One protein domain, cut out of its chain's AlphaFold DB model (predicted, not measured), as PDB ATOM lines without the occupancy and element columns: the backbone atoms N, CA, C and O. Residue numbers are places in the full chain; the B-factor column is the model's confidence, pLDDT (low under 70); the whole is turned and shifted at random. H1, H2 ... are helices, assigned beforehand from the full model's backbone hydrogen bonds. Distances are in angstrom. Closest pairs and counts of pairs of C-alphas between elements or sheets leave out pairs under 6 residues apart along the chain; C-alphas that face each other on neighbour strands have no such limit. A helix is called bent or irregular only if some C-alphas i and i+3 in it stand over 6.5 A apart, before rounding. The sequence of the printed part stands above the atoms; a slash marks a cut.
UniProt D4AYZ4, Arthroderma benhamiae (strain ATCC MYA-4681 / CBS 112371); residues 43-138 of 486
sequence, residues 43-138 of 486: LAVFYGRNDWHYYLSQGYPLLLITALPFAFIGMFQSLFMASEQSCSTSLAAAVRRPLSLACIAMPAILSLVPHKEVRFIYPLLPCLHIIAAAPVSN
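What this domain is: This is residues 43 to 138 of the 486 residues of a protein of Arthroderma benhamiae (strain ATCC MYA-4681 / CBS 112371) (UniProt D4AYZ4). The longest helix, H2, is bent into a V of two arms, H2a and H2b, and a helical hairpin of H3 and H4 packs on it, with H4 crossing H2b and reaching both arms. The short helix H1 lies at one far end of the elongated whole, and at the other end residues 83 to 91, of which 91 belongs to H3, stick out. The printed part has 96 residues with four named helices in the order H1, H2, H3, H4 and no named strand; the class is all helix, with mostly crossed packing. It is only just compact, close to loose, with a radius of gyration of the C-alphas of 14.9 A, and it spans 53 by 24 by 18 A.

Where its parts are: H2, residues 54 to 80, was assigned as one helix by its hydrogen bonds but is bent: C-alphas 63 and 66 are 9.4 A apart. Its arms are H2a, residues 54 to 63, 12.3 A long from C-alpha 54 at (194.012, 140.538, 124.949), and H2b, residues 66 to 80, 23.2 A long. Both arms are irregular: C-alphas 57 and 60 are 6.8 A apart, and C-alphas 66 and 69 are 7.4 A apart. H3, residues 91 to 110, is 29.1 A long and neither bent nor irregular, but only just: C-alphas 94 and 97 are 6.0 A apart. H4, residues 118 to 138, is 28.9 A long and ends with C-alpha 138 at (199.711, 158.914, 147.893). It is irregular, with C-alphas 120 and 123 7.3 A apart, and has a kink of 54 degrees near residue 125. H1 is residues 43 to 47, from C-alpha 43 at (181.293, 127.715, 119.579).

How they stand to each other: H2a and H2b stand at a steep tilt of 61 degrees, opposite ways. H2b touches H4, about perpendicular at 78 degrees, with the closest C-alphas, of Ala 71 and Ala 132, 4.0 A apart. H2a touches H4 at residues 118 to 125 alone, at a steep tilt of 64 degrees, closest at the C-alphas of Gly 59 and Val 118, 5.3 A. H3 and H4 form a hairpin and touch at a shallow tilt of 34 degrees, only just short of steep, opposite ways; the closest C-alphas are those of Leu 99 and Cys 127, 5.9 A. H2b touches H3 with residues 75 to 79 alone, only just about perpendicular at 70.3 degrees; the C-alphas of Ser 78 and Arg 97 are closest, 5.3 A. H1 is apart from H2a, H2b, H3 and H4. O i to N i+4 pairs within hydrogen-bond range number 4 of 6 in H2a, 10 of 11 in H2b, 14 of 16 in H3, 10 of 17 in H4 and 0 of 1 in H1, where 2 of 2 O i to N i+3 pairs are.

The domain as a whole: The two C-alphas farthest apart, of Phe 46 and Cys 87, are 53.3 A from each other. Without residues 83 to 91, which stand free, the body spans 45 by 23 by 18 A. The printed part has no cut, and the three links are short. The mean pLDDT of the printed part is 88.4, and residues 82 to 89 are under 70.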
ATOM      1  N   LEU A  43     182.231 126.943 120.399       70.75
ATOM      2  CA  LEU A  43     181.293 127.715 119.579       70.75
ATOM      3  C   LEU A  43     181.510 129.223 119.719       70.75
ATOM      4  O   LEU A  43     181.247 129.976 118.794       70.75
ATOM      5  N   ALA A  44     182.068 129.667 120.845       72.00
ATOM      6  CA  ALA A  44     182.429 131.061 121.060       72.00
ATOM      7  C   ALA A  44     183.430 131.597 120.010       72.00
ATOM      8  O   ALA A  44     183.454 132.795 119.757       72.00
ATOM      9  N   VAL A  45     184.209 130.728 119.346       75.75
ATOM     10  CA  VAL A  45     185.093 131.115 118.229       75.75
ATOM     11  C   VAL A  45     184.305 131.662 117.034       75.75
ATOM     12  O   VAL A  45     184.833 132.513 116.322       75.75
ATOM     13  N   PHE A  46     183.044 131.248 116.850       77.88
ATOM     14  CA  PHE A  46     182.141 131.804 115.835       77.88
ATOM     15  C   PHE A  46     181.976 133.323 115.990       77.88
ATOM     16  O   PHE A  46     181.958 134.055 115.010       77.88
ATOM     17  N   TYR A  47     181.973 133.817 117.231       74.56
ATOM     18  CA  TYR A  47     181.879 135.245 117.545       74.56
ATOM     19  C   TYR A  47     183.238 135.964 117.550       74.56
ATOM     20  O   TYR A  47     183.360 137.077 118.062       74.56
ATOM     21  N   GLY A  48     184.279 135.331 117.003       81.69
ATOM     22  CA  GLY A  48     185.614 135.896 116.846       81.69
ATOM     23  C   GLY A  48     186.668 135.279 117.765       81.69
ATOM     24  O   GLY A  48     186.382 134.694 118.816       81.69
ATOM     25  N   ARG A  49     187.933 135.439 117.364       85.81
ATOM     26  CA  ARG A  49     189.120 134.960 118.082       85.81
ATOM     27  C   ARG A  49     189.996 136.141 118.482       85.81
ATOM     28  O   ARG A  49     190.191 137.059 117.694       85.81
ATOM     29  N   ASN A  50     190.555 136.084 119.687       91.44
ATOM     30  CA  ASN A  50     191.425 137.126 120.226       91.44
ATOM     31  C   ASN A  50     192.780 136.553 120.655       91.44
ATOM     32  O   ASN A  50     192.866 135.430 121.166       91.44
ATOM     33  N   ASP A  51     193.829 137.365 120.540       94.69
ATOM     34  CA  ASP A  51     195.178 137.005 120.974       94.69
ATOM     35  C   ASP A  51     195.246 136.667 122.468       94.69
ATOM     36  O   ASP A  51     194.454 137.147 123.286       94.69
ATOM     37  N   TRP A  52     196.235 135.859 122.854       94.75
ATOM     38  CA  TRP A  52     196.434 135.438 124.246       94.75
ATOM     39  C   TRP A  52     196.606 136.634 125.200       94.75
ATOM     40  O   TRP A  52     196.117 136.598 126.326       94.75
ATOM     41  N   HIS A  53     197.224 137.725 124.739       95.62
ATOM     42  CA  HIS A  53     197.488 138.917 125.547       95.62
ATOM     43  C   HIS A  53     196.309 139.893 125.659       95.62
ATOM     44  O   HIS A  53     196.446 140.910 126.330       95.62
ATOM     45  N   TYR A  54     195.161 139.618 125.024       96.69
ATOM     46  CA  TYR A  54     194.012 140.538 124.949       96.69
ATOM     47  C   TYR A  54     193.629 141.172 126.293       96.69
ATOM     48  O   TYR A  54     193.431 142.380 126.367       96.69
ATOM     49  N   TYR A  55     193.558 140.397 127.381       97.31
ATOM     50  CA  TYR A  55     193.181 140.964 128.680       97.31
ATOM     51  C   TYR A  55     194.229 141.932 129.231       97.31
ATOM     52  O   TYR A  55     193.863 142.919 129.865       97.31
ATOM     53  N   LEU A  56     195.511 141.691 128.957       96.56
ATOM     54  CA  LEU A  56     196.594 142.577 129.371       96.56
ATOM     55  C   LEU A  56     196.667 143.829 128.489       96.56
ATOM     56  O   LEU A  56     196.773 144.934 129.013       96.56
ATOM     57  N   SER A  57     196.606 143.660 127.167       96.25
ATOM     58  CA  SER A  57     196.821 144.738 126.195       96.25
ATOM     59  C   SER A  57     195.575 145.566 125.883       96.25
ATOM     60  O   SER A  57     195.711 146.715 125.477       96.25
ATOM     61  N   GLN A  58     194.372 145.021 126.072       96.12
ATOM     62  CA  GLN A  58     193.105 145.685 125.736       96.12
ATOM     63  C   GLN A  58     192.120 145.680 126.909       96.12
ATOM     64  O   GLN A  58     191.566 146.724 127.245       96.12
ATOM     65  N   GLY A  59     191.943 144.536 127.579       96.62
ATOM     66  CA  GLY A  59     190.986 144.384 128.677       96.62
ATOM     67  C   GLY A  59     191.262 145.334 129.844       96.62
ATOM     68  O   GLY A  59     190.390 146.107 130.233       96.62
ATOM     69  N   TYR A  60     192.486 145.332 130.372       97.75
ATOM     70  CA  TYR A  60     192.868 146.223 131.465       97.75
ATOM     71  C   TYR A  60     192.853 147.705 131.104       97.75
ATOM     72  O   TYR A  60     192.273 148.476 131.875       97.75
ATOM     73  N   PRO A  61     193.413 148.135 129.959       97.00
ATOM     74  CA  PRO A  61     193.258 149.510 129.503       97.00
ATOM     75  C   PRO A  61     191.799 149.951 129.384       97.00
ATOM     76  O   PRO A  61     191.472 151.058 129.805       97.00
ATOM     77  N   LEU A  62     190.914 149.085 128.883       95.06
ATOM     78  CA  LEU A  62     189.491 149.390 128.751       95.06
ATOM     79  C   LEU A  62     188.790 149.516 130.111       95.06
ATOM     80  O   LEU A  62     187.990 150.426 130.304       95.06
ATOM     81  N   LEU A  63     189.099 148.628 131.059       95.81
ATOM     82  CA  LEU A  63     188.512 148.648 132.401       95.81
ATOM     83  C   LEU A  63     188.981 149.838 133.244       95.81
ATOM     84  O   LEU A  63     188.190 150.419 133.982       95.81
ATOM     85  N   LEU A  64     190.274 150.158 133.186       96.62
ATOM     86  CA  LEU A  64     190.899 151.085 134.129       96.62
ATOM     87  C   LEU A  64     191.136 152.473 133.552       96.62
ATOM     88  O   LEU A  64     191.253 153.417 134.327       96.62
ATOM     89  N   ILE A  65     191.206 152.620 132.227       96.25
ATOM     90  CA  ILE A  65     191.424 153.894 131.531       96.25
ATOM     91  C   ILE A  65     192.583 154.671 132.189       96.25
ATOM     92  O   ILE A  65     193.740 154.256 132.125       96.25
ATOM     93  N   THR A  66     192.299 155.770 132.889       96.75
ATOM     94  CA  THR A  66     193.310 156.613 133.544       96.75
ATOM     95  C   THR A  66     193.849 156.033 134.853       96.75
ATOM     96  O   THR A  66     194.875 156.494 135.346       96.75
ATOM     97  N   ALA A  67     193.157 155.062 135.453       96.75
ATOM     98  CA  ALA A  67     193.568 154.378 136.679       96.75
ATOM     99  C   ALA A  67     194.563 153.229 136.422       96.75
ATOM    100  O   ALA A  67     195.158 152.718 137.372       96.75
ATOM    101  N   LEU A  68     194.781 152.848 135.155       97.56
ATOM    102  CA  LEU A  68     195.624 151.718 134.752       97.56
ATOM    103  C   LEU A  68     197.023 151.706 135.402       97.56
ATOM    104  O   LEU A  68     197.358 150.703 136.041       97.56
ATOM    105  N   PRO A  69     197.844 152.776 135.312       97.12
ATOM    106  CA  PRO A  69     199.189 152.746 135.886       97.12
ATOM    107  C   PRO A  69     199.164 152.576 137.409       97.12
ATOM    108  O   PRO A  69     199.996 151.868 137.970       97.12
ATOM    109  N   PHE A  70     198.179 153.168 138.089       97.69
ATOM    110  CA  PHE A  70     198.053 153.065 139.539       97.69
ATOM    111  C   PHE A  70     197.646 151.663 139.991       97.69
ATOM    112  O   PHE A  70     198.151 151.187 141.005       97.69
ATOM    113  N   ALA A  71     196.785 150.981 139.232       97.50
ATOM    114  CA  ALA A  71     196.434 149.592 139.505       97.50
ATOM    115  C   ALA A  71     197.657 148.669 139.375       97.50
ATOM    116  O   ALA A  71     197.887 147.839 140.253       97.50
ATOM    117  N   PHE A  72     198.486 148.848 138.339       97.31
ATOM    118  CA  PHE A  72     199.720 148.067 138.176       97.31
ATOM    119  C   PHE A  72     200.752 148.348 139.268       97.31
ATOM    120  O   PHE A  72     201.312 147.402 139.823       97.31
ATOM    121  N   ILE A  73     200.947 149.613 139.648       96.75
ATOM    122  CA  ILE A  73     201.810 149.971 140.783       96.75
ATOM    123  C   ILE A  73     201.288 149.331 142.075       96.75
ATOM    124  O   ILE A  73     202.063 148.749 142.827       96.75
ATOM    125  N   GLY A  74     199.977 149.391 142.325       95.00
ATOM    126  CA  GLY A  74     199.364 148.797 143.513       95.00
ATOM    127  C   GLY A  74     199.515 147.275 143.552       95.00
ATOM    128  O   GLY A  74     199.841 146.718 144.603       95.00
ATOM    129  N   MET A  75     199.351 146.598 142.409       95.25
ATOM    130  CA  MET A  75     199.583 145.156 142.308       95.25
ATOM    131  C   MET A  75     201.044 144.823 142.598       95.25
ATOM    132  O   MET A  75     201.312 143.985 143.460       95.25
ATOM    133  N   PHE A  76     201.986 145.534 141.972       94.94
ATOM    134  CA  PHE A  76     203.416 145.352 142.216       94.94
ATOM    135  C   PHE A  76     203.776 145.539 143.699       94.94
ATOM    136  O   PHE A  76     204.395 144.662 144.304       94.94
ATOM    137  N   GLN A  77     203.304 146.622 144.322       91.88
ATOM    138  CA  GLN A  77     203.528 146.899 145.743       91.88
ATOM    139  C   GLN A  77     202.975 145.787 146.646       91.88
ATOM    140  O   GLN A  77     203.654 145.345 147.570       91.88
ATOM    141  N   SER A  78     201.762 145.302 146.362       90.50
ATOM    142  CA  SER A  78     201.110 144.256 147.165       90.50
ATOM    143  C   SER A  78     201.783 142.880 147.071       90.50
ATOM    144  O   SER A  78     201.697 142.084 148.009       90.50
ATOM    145  N   LEU A  79     202.441 142.586 145.946       90.44
ATOM    146  CA  LEU A  79     203.042 141.280 145.679       90.44
ATOM    147  C   LEU A  79     204.511 141.228 146.094       90.44
ATOM    148  O   LEU A  79     204.919 140.237 146.706       90.44
ATOM    149  N   PHE A  80     205.267 142.291 145.802       88.12
ATOM    150  CA  PHE A  80     206.730 142.297 145.887       88.12
ATOM    151  C   PHE A  80     207.298 143.233 146.957       88.12
ATOM    152  O   PHE A  80     208.374 142.961 147.472       88.12
ATOM    153  N   MET A  81     206.597 144.312 147.328       77.12
ATOM    154  CA  MET A  81     207.128 145.317 148.270       77.12
ATOM    155  C   MET A  81     206.554 145.206 149.690       77.12
ATOM    156  O   MET A  81     206.943 145.958 150.577       77.12
ATOM    157  N   ALA A  82     205.640 144.267 149.938       61.22
ATOM    158  CA  ALA A  82     204.943 144.127 151.218       61.22
ATOM    159  C   ALA A  82     205.808 143.560 152.374       61.22
ATOM    160  O   ALA A  82     205.255 143.216 153.413       61.22
ATOM    161  N   SER A  83     207.134 143.440 152.206       51.69
ATOM    162  CA  SER A  83     207.996 142.636 153.088       51.69
ATOM    163  C   SER A  83     208.927 143.407 154.035       51.69
ATOM    164  O   SER A  83     209.557 142.754 154.859       51.69
ATOM    165  N   GLU A  84     209.037 144.739 153.988       50.25
ATOM    166  CA  GLU A  84     210.074 145.424 154.797       50.25
ATOM    167  C   GLU A  84     209.572 146.340 155.920       50.25
ATOM    168  O   GLU A  84     210.369 146.773 156.746       50.25
ATOM    169  N   GLN A  85     208.268 146.615 156.034       46.66
ATOM    170  CA  GLN A  85     207.822 147.648 156.975       46.66
ATOM    171  C   GLN A  85     206.503 147.340 157.676       46.66
ATOM    172  O   GLN A  85     205.543 148.088 157.526       46.66
ATOM    173  N   SER A  86     206.431 146.231 158.423       42.00
ATOM    174  CA  SER A  86     205.660 146.108 159.682       42.00
ATOM    175  C   SER A  86     205.590 144.655 160.167       42.00
ATOM    176  O   SER A  86     205.003 143.795 159.517       42.00
ATOM    177  N   CYS A  87     206.083 144.398 161.381       41.44
ATOM    178  CA  CYS A  87     205.818 143.182 162.169       41.44
ATOM    179  C   CYS A  87     204.352 143.098 162.667       41.44
ATOM    180  O   CYS A  87     204.063 142.562 163.730       41.44
ATOM    181  N   SER A  88     203.411 143.632 161.892       45.06
ATOM    182  CA  SER A  88     201.972 143.528 162.092       45.06
ATOM    183  C   SER A  88     201.353 143.465 160.704       45.06
ATOM    184  O   SER A  88     201.362 144.463 159.982       45.06
ATOM    185  N   THR A  89     200.855 142.304 160.287       56.38
ATOM    186  CA  THR A  89     200.171 142.150 159.001       56.38
ATOM    187  C   THR A  89     198.941 143.056 158.998       56.38
ATOM    188  O   THR A  89     197.893 142.689 159.522       56.38
ATOM    189  N   SER A  90     199.068 144.281 158.475       72.31
ATOM    190  CA  SER A  90     197.925 145.190 158.412       72.31
ATOM    191  C   SER A  90     196.808 144.497 157.629       72.31
ATOM    192  O   SER A  90     197.062 143.879 156.591       72.31
ATOM    193  N   LEU A  91     195.566 144.594 158.111       75.88
ATOM    194  CA  LEU A  91     194.391 144.032 157.434       75.88
ATOM    195  C   LEU A  91     194.357 144.431 155.945       75.88
ATOM    196  O   LEU A  91     193.992 143.638 155.081       75.88
ATOM    197  N   ALA A  92     194.839 145.636 155.627       75.94
ATOM    198  CA  ALA A  92     194.996 146.124 154.263       75.94
ATOM    199  C   ALA A  92     195.965 145.281 153.410       75.94
ATOM    200  O   ALA A  92     195.659 145.001 152.252       75.94
ATOM    201  N   ALA A  93     197.113 144.856 153.948       75.00
ATOM    202  CA  ALA A  93     198.051 143.981 153.240       75.00
ATOM    203  C   ALA A  93     197.484 142.562 153.062       75.00
ATOM    204  O   ALA A  93     197.591 141.994 151.971       75.00
ATOM    205  N   ALA A  94     196.815 142.036 154.096       81.44
ATOM    206  CA  ALA A  94     196.164 140.726 154.063       81.44
ATOM    207  C   ALA A  94     195.043 140.646 153.013       81.44
ATOM    208  O   ALA A  94     194.835 139.590 152.425       81.44
ATOM    209  N   VAL A  95     194.359 141.762 152.736       87.31
ATOM    210  CA  VAL A  95     193.308 141.851 151.709       87.31
ATOM    211  C   VAL A  95     193.880 142.158 150.321       87.31
ATOM    212  O   VAL A  95     193.471 141.546 149.339       87.31
ATOM    213  N   ARG A  96     194.843 143.077 150.186       88.06
ATOM    214  CA  ARG A  96     195.351 143.482 148.859       88.06
ATOM    215  C   ARG A  96     196.071 142.358 148.124       88.06
ATOM    216  O   ARG A  96     195.908 142.241 146.916       88.06
ATOM    217  N   ARG A  97     196.844 141.526 148.828       90.62
ATOM    218  CA  ARG A  97     197.583 140.416 148.207       90.62
ATOM    219  C   ARG A  97     196.662 139.401 147.503       90.62
ATOM    220  O   ARG A  97     196.891 139.167 146.318       90.62
ATOM    221  N   PRO A  98     195.625 138.820 148.143       93.69
ATOM    222  CA  PRO A  98     194.713 137.902 147.461       93.69
ATOM    223  C   PRO A  98     193.916 138.580 146.341       93.69
ATOM    224  O   PRO A  98     193.700 137.951 145.309       93.69
ATOM    225  N   LEU A  99     193.544 139.860 146.481       95.19
ATOM    226  CA  LEU A  99     192.901 140.605 145.391       95.19
ATOM    227  C   LEU A  99     193.821 140.735 144.170       95.19
ATOM    228  O   LEU A  99     193.391 140.458 143.054       95.19
ATOM    229  N   SER A 100     195.094 141.087 144.366       96.19
ATOM    230  CA  SER A 100     196.072 141.166 143.274       96.19
ATOM    231  C   SER A 100     196.320 139.806 142.626       96.19
ATOM    232  O   SER A 100     196.414 139.718 141.404       96.19
ATOM    233  N   LEU A 101     196.374 138.730 143.419       96.31
ATOM    234  CA  LEU A 101     196.472 137.370 142.887       96.31
ATOM    235  C   LEU A 101     195.244 137.003 142.049       96.31
ATOM    236  O   LEU A 101     195.415 136.452 140.967       96.31
ATOM    237  N   ALA A 102     194.032 137.354 142.484       96.44
ATOM    238  CA  ALA A 102     192.816 137.142 141.699       96.44
ATOM    239  C   ALA A 102     192.843 137.941 140.385       96.44
ATOM    240  O   ALA A 102     192.539 137.392 139.324       96.44
ATOM    241  N   CYS A 103     193.286 139.202 140.438       97.56
ATOM    242  CA  CYS A 103     193.480 140.033 139.256       97.56
ATOM    243  C   CYS A 103     194.542 139.458 138.301       97.56
ATOM    244  O   CYS A 103     194.444 139.641 137.100       97.56
ATOM    245  N   ILE A 104     195.540 138.708 138.755       97.00
ATOM    246  CA  ILE A 104     196.510 138.092 137.832       97.00
ATOM    247  C   ILE A 104     196.012 136.737 137.322       97.00
ATOM    248  O   ILE A 104     196.024 136.482 136.118       97.00
ATOM    249  N   ALA A 105     195.552 135.874 138.225       97.06
ATOM    250  CA  ALA A 105     195.214 134.490 137.920       97.06
ATOM    251  C   ALA A 105     193.999 134.377 136.994       97.06
ATOM    252  O   ALA A 105     194.042 133.617 136.029       97.06
ATOM    253  N   MET A 106     192.930 135.140 137.244       95.38
ATOM    254  CA  MET A 106     191.705 135.025 136.452       95.38
ATOM    255  C   MET A 106     191.928 135.408 134.975       95.38
ATOM    256  O   MET A 106     191.620 134.582 134.115       95.38
ATOM    257  N   PRO A 107     192.513 136.573 134.630       96.12
ATOM    258  CA  PRO A 107     192.837 136.886 133.240       96.12
ATOM    259  C   PRO A 107     193.860 135.928 132.630       96.12
ATOM    260  O   PRO A 107     193.712 135.587 131.464       96.12
ATOM    261  N   ALA A 108     194.854 135.449 133.391       96.06
ATOM    262  CA  ALA A 108     195.833 134.482 132.887       96.06
ATOM    263  C   ALA A 108     195.187 133.144 132.487       96.06
ATOM    264  O   ALA A 108     195.497 132.605 131.428       96.06
ATOM    265  N   ILE A 109     194.247 132.635 133.291       93.31
ATOM    266  CA  ILE A 109     193.486 131.420 132.968       93.31
ATOM    267  C   ILE A 109     192.578 131.673 131.760       93.31
ATOM    268  O   ILE A 109     192.571 130.891 130.812       93.31
ATOM    269  N   LEU A 110     191.844 132.792 131.749       91.69
ATOM    270  CA  LEU A 110     190.958 133.142 130.636       91.69
ATOM    271  C   LEU A 110     191.727 133.425 129.334       91.69
ATOM    272  O   LEU A 110     191.167 133.270 128.250       91.69
ATOM    273  N   SER A 111     193.002 133.814 129.408       93.62
ATOM    274  CA  SER A 111     193.868 134.021 128.244       93.62
ATOM    275  C   SER A 111     194.097 132.747 127.424       93.62
ATOM    276  O   SER A 111     194.383 132.854 126.228       93.62
ATOM    277  N   LEU A 112     193.914 131.568 128.031       90.38
ATOM    278  CA  LEU A 112     193.992 130.264 127.364       90.38
ATOM    279  C   LEU A 112     192.794 129.998 126.438       90.38
ATOM    280  O   LEU A 112     192.891 129.175 125.529       90.38
ATOM    281  N   VAL A 113     191.674 130.699 126.635       87.44
ATOM    282  CA  VAL A 113     190.471 130.540 125.811       87.44
ATOM    283  C   VAL A 113     190.601 131.380 124.529       87.44
ATOM    284  O   VAL A 113     190.956 132.562 124.605       87.44
ATOM    285  N   PRO A 114     190.323 130.825 123.331       87.44
ATOM    286  CA  PRO A 114     190.437 131.565 122.071       87.44
ATOM    287  C   PRO A 114     189.516 132.790 121.976       87.44
ATOM    288  O   PRO A 114     189.959 133.859 121.551       87.44
ATOM    289  N   HIS A 115     188.258 132.644 122.392       88.44
ATOM    290  CA  HIS A 115     187.296 133.740 122.457       88.44
ATOM    291  C   HIS A 115     187.433 134.495 123.779       88.44
ATOM    292  O   HIS A 115     187.604 133.891 124.840       88.44
ATOM    293  N   LYS A 116     187.378 135.825 123.718       90.31
ATOM    294  CA  LYS A 116     187.622 136.695 124.871       90.31
ATOM    295  C   LYS A 116     186.713 137.898 124.805       90.31
ATOM    296  O   LYS A 116     186.527 138.472 123.738       90.31
ATOM    297  N   GLU A 117     186.227 138.308 125.963       91.50
ATOM    298  CA  GLU A 117     185.403 139.494 126.101       91.50
ATOM    299  C   GLU A 117     185.757 140.210 127.395       91.50
ATOM    300  O   GLU A 117     185.933 139.579 128.440       91.50
ATOM    301  N   VAL A 118     185.801 141.544 127.364       92.56
ATOM    302  CA  VAL A 118     186.083 142.342 128.567       92.56
ATOM    303  C   VAL A 118     185.108 142.039 129.711       92.56
ATOM    304  O   VAL A 118     185.493 142.079 130.880       92.56
ATOM    305  N   ARG A 119     183.862 141.650 129.398       92.38
ATOM    306  CA  ARG A 119     182.852 141.302 130.407       92.38
ATOM    307  C   ARG A 119     183.259 140.121 131.289       92.38
ATOM    308  O   ARG A 119     182.853 140.082 132.444       92.38
ATOM    309  N   PHE A 120     184.095 139.203 130.796       92.75
ATOM    310  CA  PHE A 120     184.550 138.059 131.591       92.75
ATOM    311  C   PHE A 120     185.449 138.490 132.750       92.75
ATOM    312  O   PHE A 120     185.385 137.887 133.815       92.75
ATOM    313  N   ILE A 121     186.226 139.564 132.588       96.06
ATOM    314  CA  ILE A 121     187.088 140.118 133.645       96.06
ATOM    315  C   ILE A 121     186.464 141.323 134.365       96.06
ATOM    316  O   ILE A 121     187.046 141.838 135.317       96.06
ATOM    317  N   TYR A 122     185.269 141.765 133.959       95.75
ATOM    318  CA  TYR A 122     184.562 142.896 134.568       95.75
ATOM    319  C   TYR A 122     184.345 142.764 136.089       95.75
ATOM    320  O   TYR A 122     184.520 143.766 136.786       95.75
ATOM    321  N   PRO A 123     184.077 141.567 136.661       96.25
ATOM    322  CA  PRO A 123     183.990 141.397 138.115       96.25
ATOM    323  C   PRO A 123     185.269 141.764 138.889       96.25
ATOM    324  O   PRO A 123     185.205 141.991 140.095       96.25
ATOM    325  N   LEU A 124     186.428 141.862 138.224       96.88
ATOM    326  CA  LEU A 124     187.684 142.297 138.846       96.88
ATOM    327  C   LEU A 124     187.756 143.816 139.049       96.88
ATOM    328  O   LEU A 124     188.616 144.286 139.793       96.88
ATOM    329  N   LEU A 125     186.871 144.594 138.416       96.44
ATOM    330  CA  LEU A 125     186.925 146.055 138.429       96.44
ATOM    331  C   LEU A 125     186.957 146.658 139.848       96.44
ATOM    332  O   LEU A 125     187.812 147.516 140.085       96.44
ATOM    333  N   PRO A 126     186.129 146.222 140.820       96.69
ATOM    334  CA  PRO A 126     186.212 146.728 142.191       96.69
ATOM    335  C   PRO A 126     187.554 146.401 142.858       96.69
ATOM    336  O   PRO A 126     188.141 147.256 143.521       96.69
ATOM    337  N   CYS A 127     188.080 145.192 142.636       96.69
ATOM    338  CA  CYS A 127     189.363 144.749 143.186       96.69
ATOM    339  C   CYS A 127     190.508 145.634 142.680       96.69
ATOM    340  O   CYS A 127     191.309 146.133 143.470       96.69
ATOM    341  N   LEU A 128     190.536 145.897 141.371       97.31
ATOM    342  CA  LEU A 128     191.539 146.755 140.739       97.31
ATOM    343  C   LEU A 128     191.488 148.193 141.277       97.31
ATOM    344  O   LEU A 128     192.536 148.795 141.497       97.31
ATOM    345  N   HIS A 129     190.294 148.734 141.546       96.69
ATOM    346  CA  HIS A 129     190.144 150.061 142.155       96.69
ATOM    347  C   HIS A 129     190.638 150.102 143.606       96.69
ATOM    348  O   HIS A 129     191.326 151.049 143.987       96.69
ATOM    349  N   ILE A 130     190.352 149.068 144.406       95.25
ATOM    350  CA  ILE A 130     190.880 148.942 145.777       95.25
ATOM    351  C   ILE A 130     192.413 148.908 145.762       95.25
ATOM    352  O   ILE A 130     193.061 149.567 146.577       95.25
ATOM    353  N   ILE A 131     192.999 148.169 144.818       95.38
ATOM    354  CA  ILE A 131     194.452 148.067 144.651       95.38
ATOM    355  C   ILE A 131     195.052 149.412 144.199       95.38
ATOM    356  O   ILE A 131     196.072 149.840 144.740       95.38
ATOM    357  N   ALA A 132     194.402 150.112 143.264       96.50
ATOM    358  CA  ALA A 132     194.848 151.411 142.755       96.50
ATOM    359  C   ALA A 132     194.730 152.554 143.782       96.50
ATOM    360  O   ALA A 132     195.460 153.542 143.689       96.50
ATOM    361  N   ALA A 133     193.839 152.439 144.771       94.25
ATOM    362  CA  ALA A 133     193.502 153.527 145.688       94.25
ATOM    363  C   ALA A 133     194.706 154.082 146.474       94.25
ATOM    364  O   ALA A 133     194.846 155.299 146.613       94.25
ATOM    365  N   ALA A 134     195.598 153.220 146.976       90.81
ATOM    366  CA  ALA A 134     196.770 153.665 147.735       90.81
ATOM    367  C   ALA A 134     197.796 154.422 146.864       90.81
ATOM    368  O   ALA A 134     198.143 155.548 147.219       90.81
ATOM    369  N   PRO A 135     198.236 153.897 145.705       94.62
ATOM    370  CA  PRO A 135     199.074 154.656 144.777       94.62
ATOM    371  C   PRO A 135     198.457 155.992 144.337       94.62
ATOM    372  O   PRO A 135     199.153 157.007 144.336       94.62
ATOM    373  N   VAL A 136     197.157 156.016 144.009       95.44
ATOM    374  CA  VAL A 136     196.446 157.248 143.609       95.44
ATOM    375  C   VAL A 136     196.464 158.278 144.737       95.44
ATOM    376  O   VAL A 136     196.868 159.423 144.528       95.44
ATOM    377  N   SER A 137     196.040 157.882 145.939       94.06
ATOM    378  CA  SER A 137     195.955 158.791 147.089       94.06
ATOM    379  C   SER A 137     197.328 159.326 147.485       94.06
ATOM    380  O   SER A 137     197.479 160.540 147.624       94.06
ATOM    381  N   ASN A 138     198.352 158.478 147.570       92.81
ATOM    382  CA  ASN A 138     199.711 158.914 147.893       92.81
ATOM    383  C   ASN A 138     200.263 159.907 146.859       92.81
ATOM    384  O   ASN A 138     200.951 160.865 147.215       92.81
TER     385      ASN A 138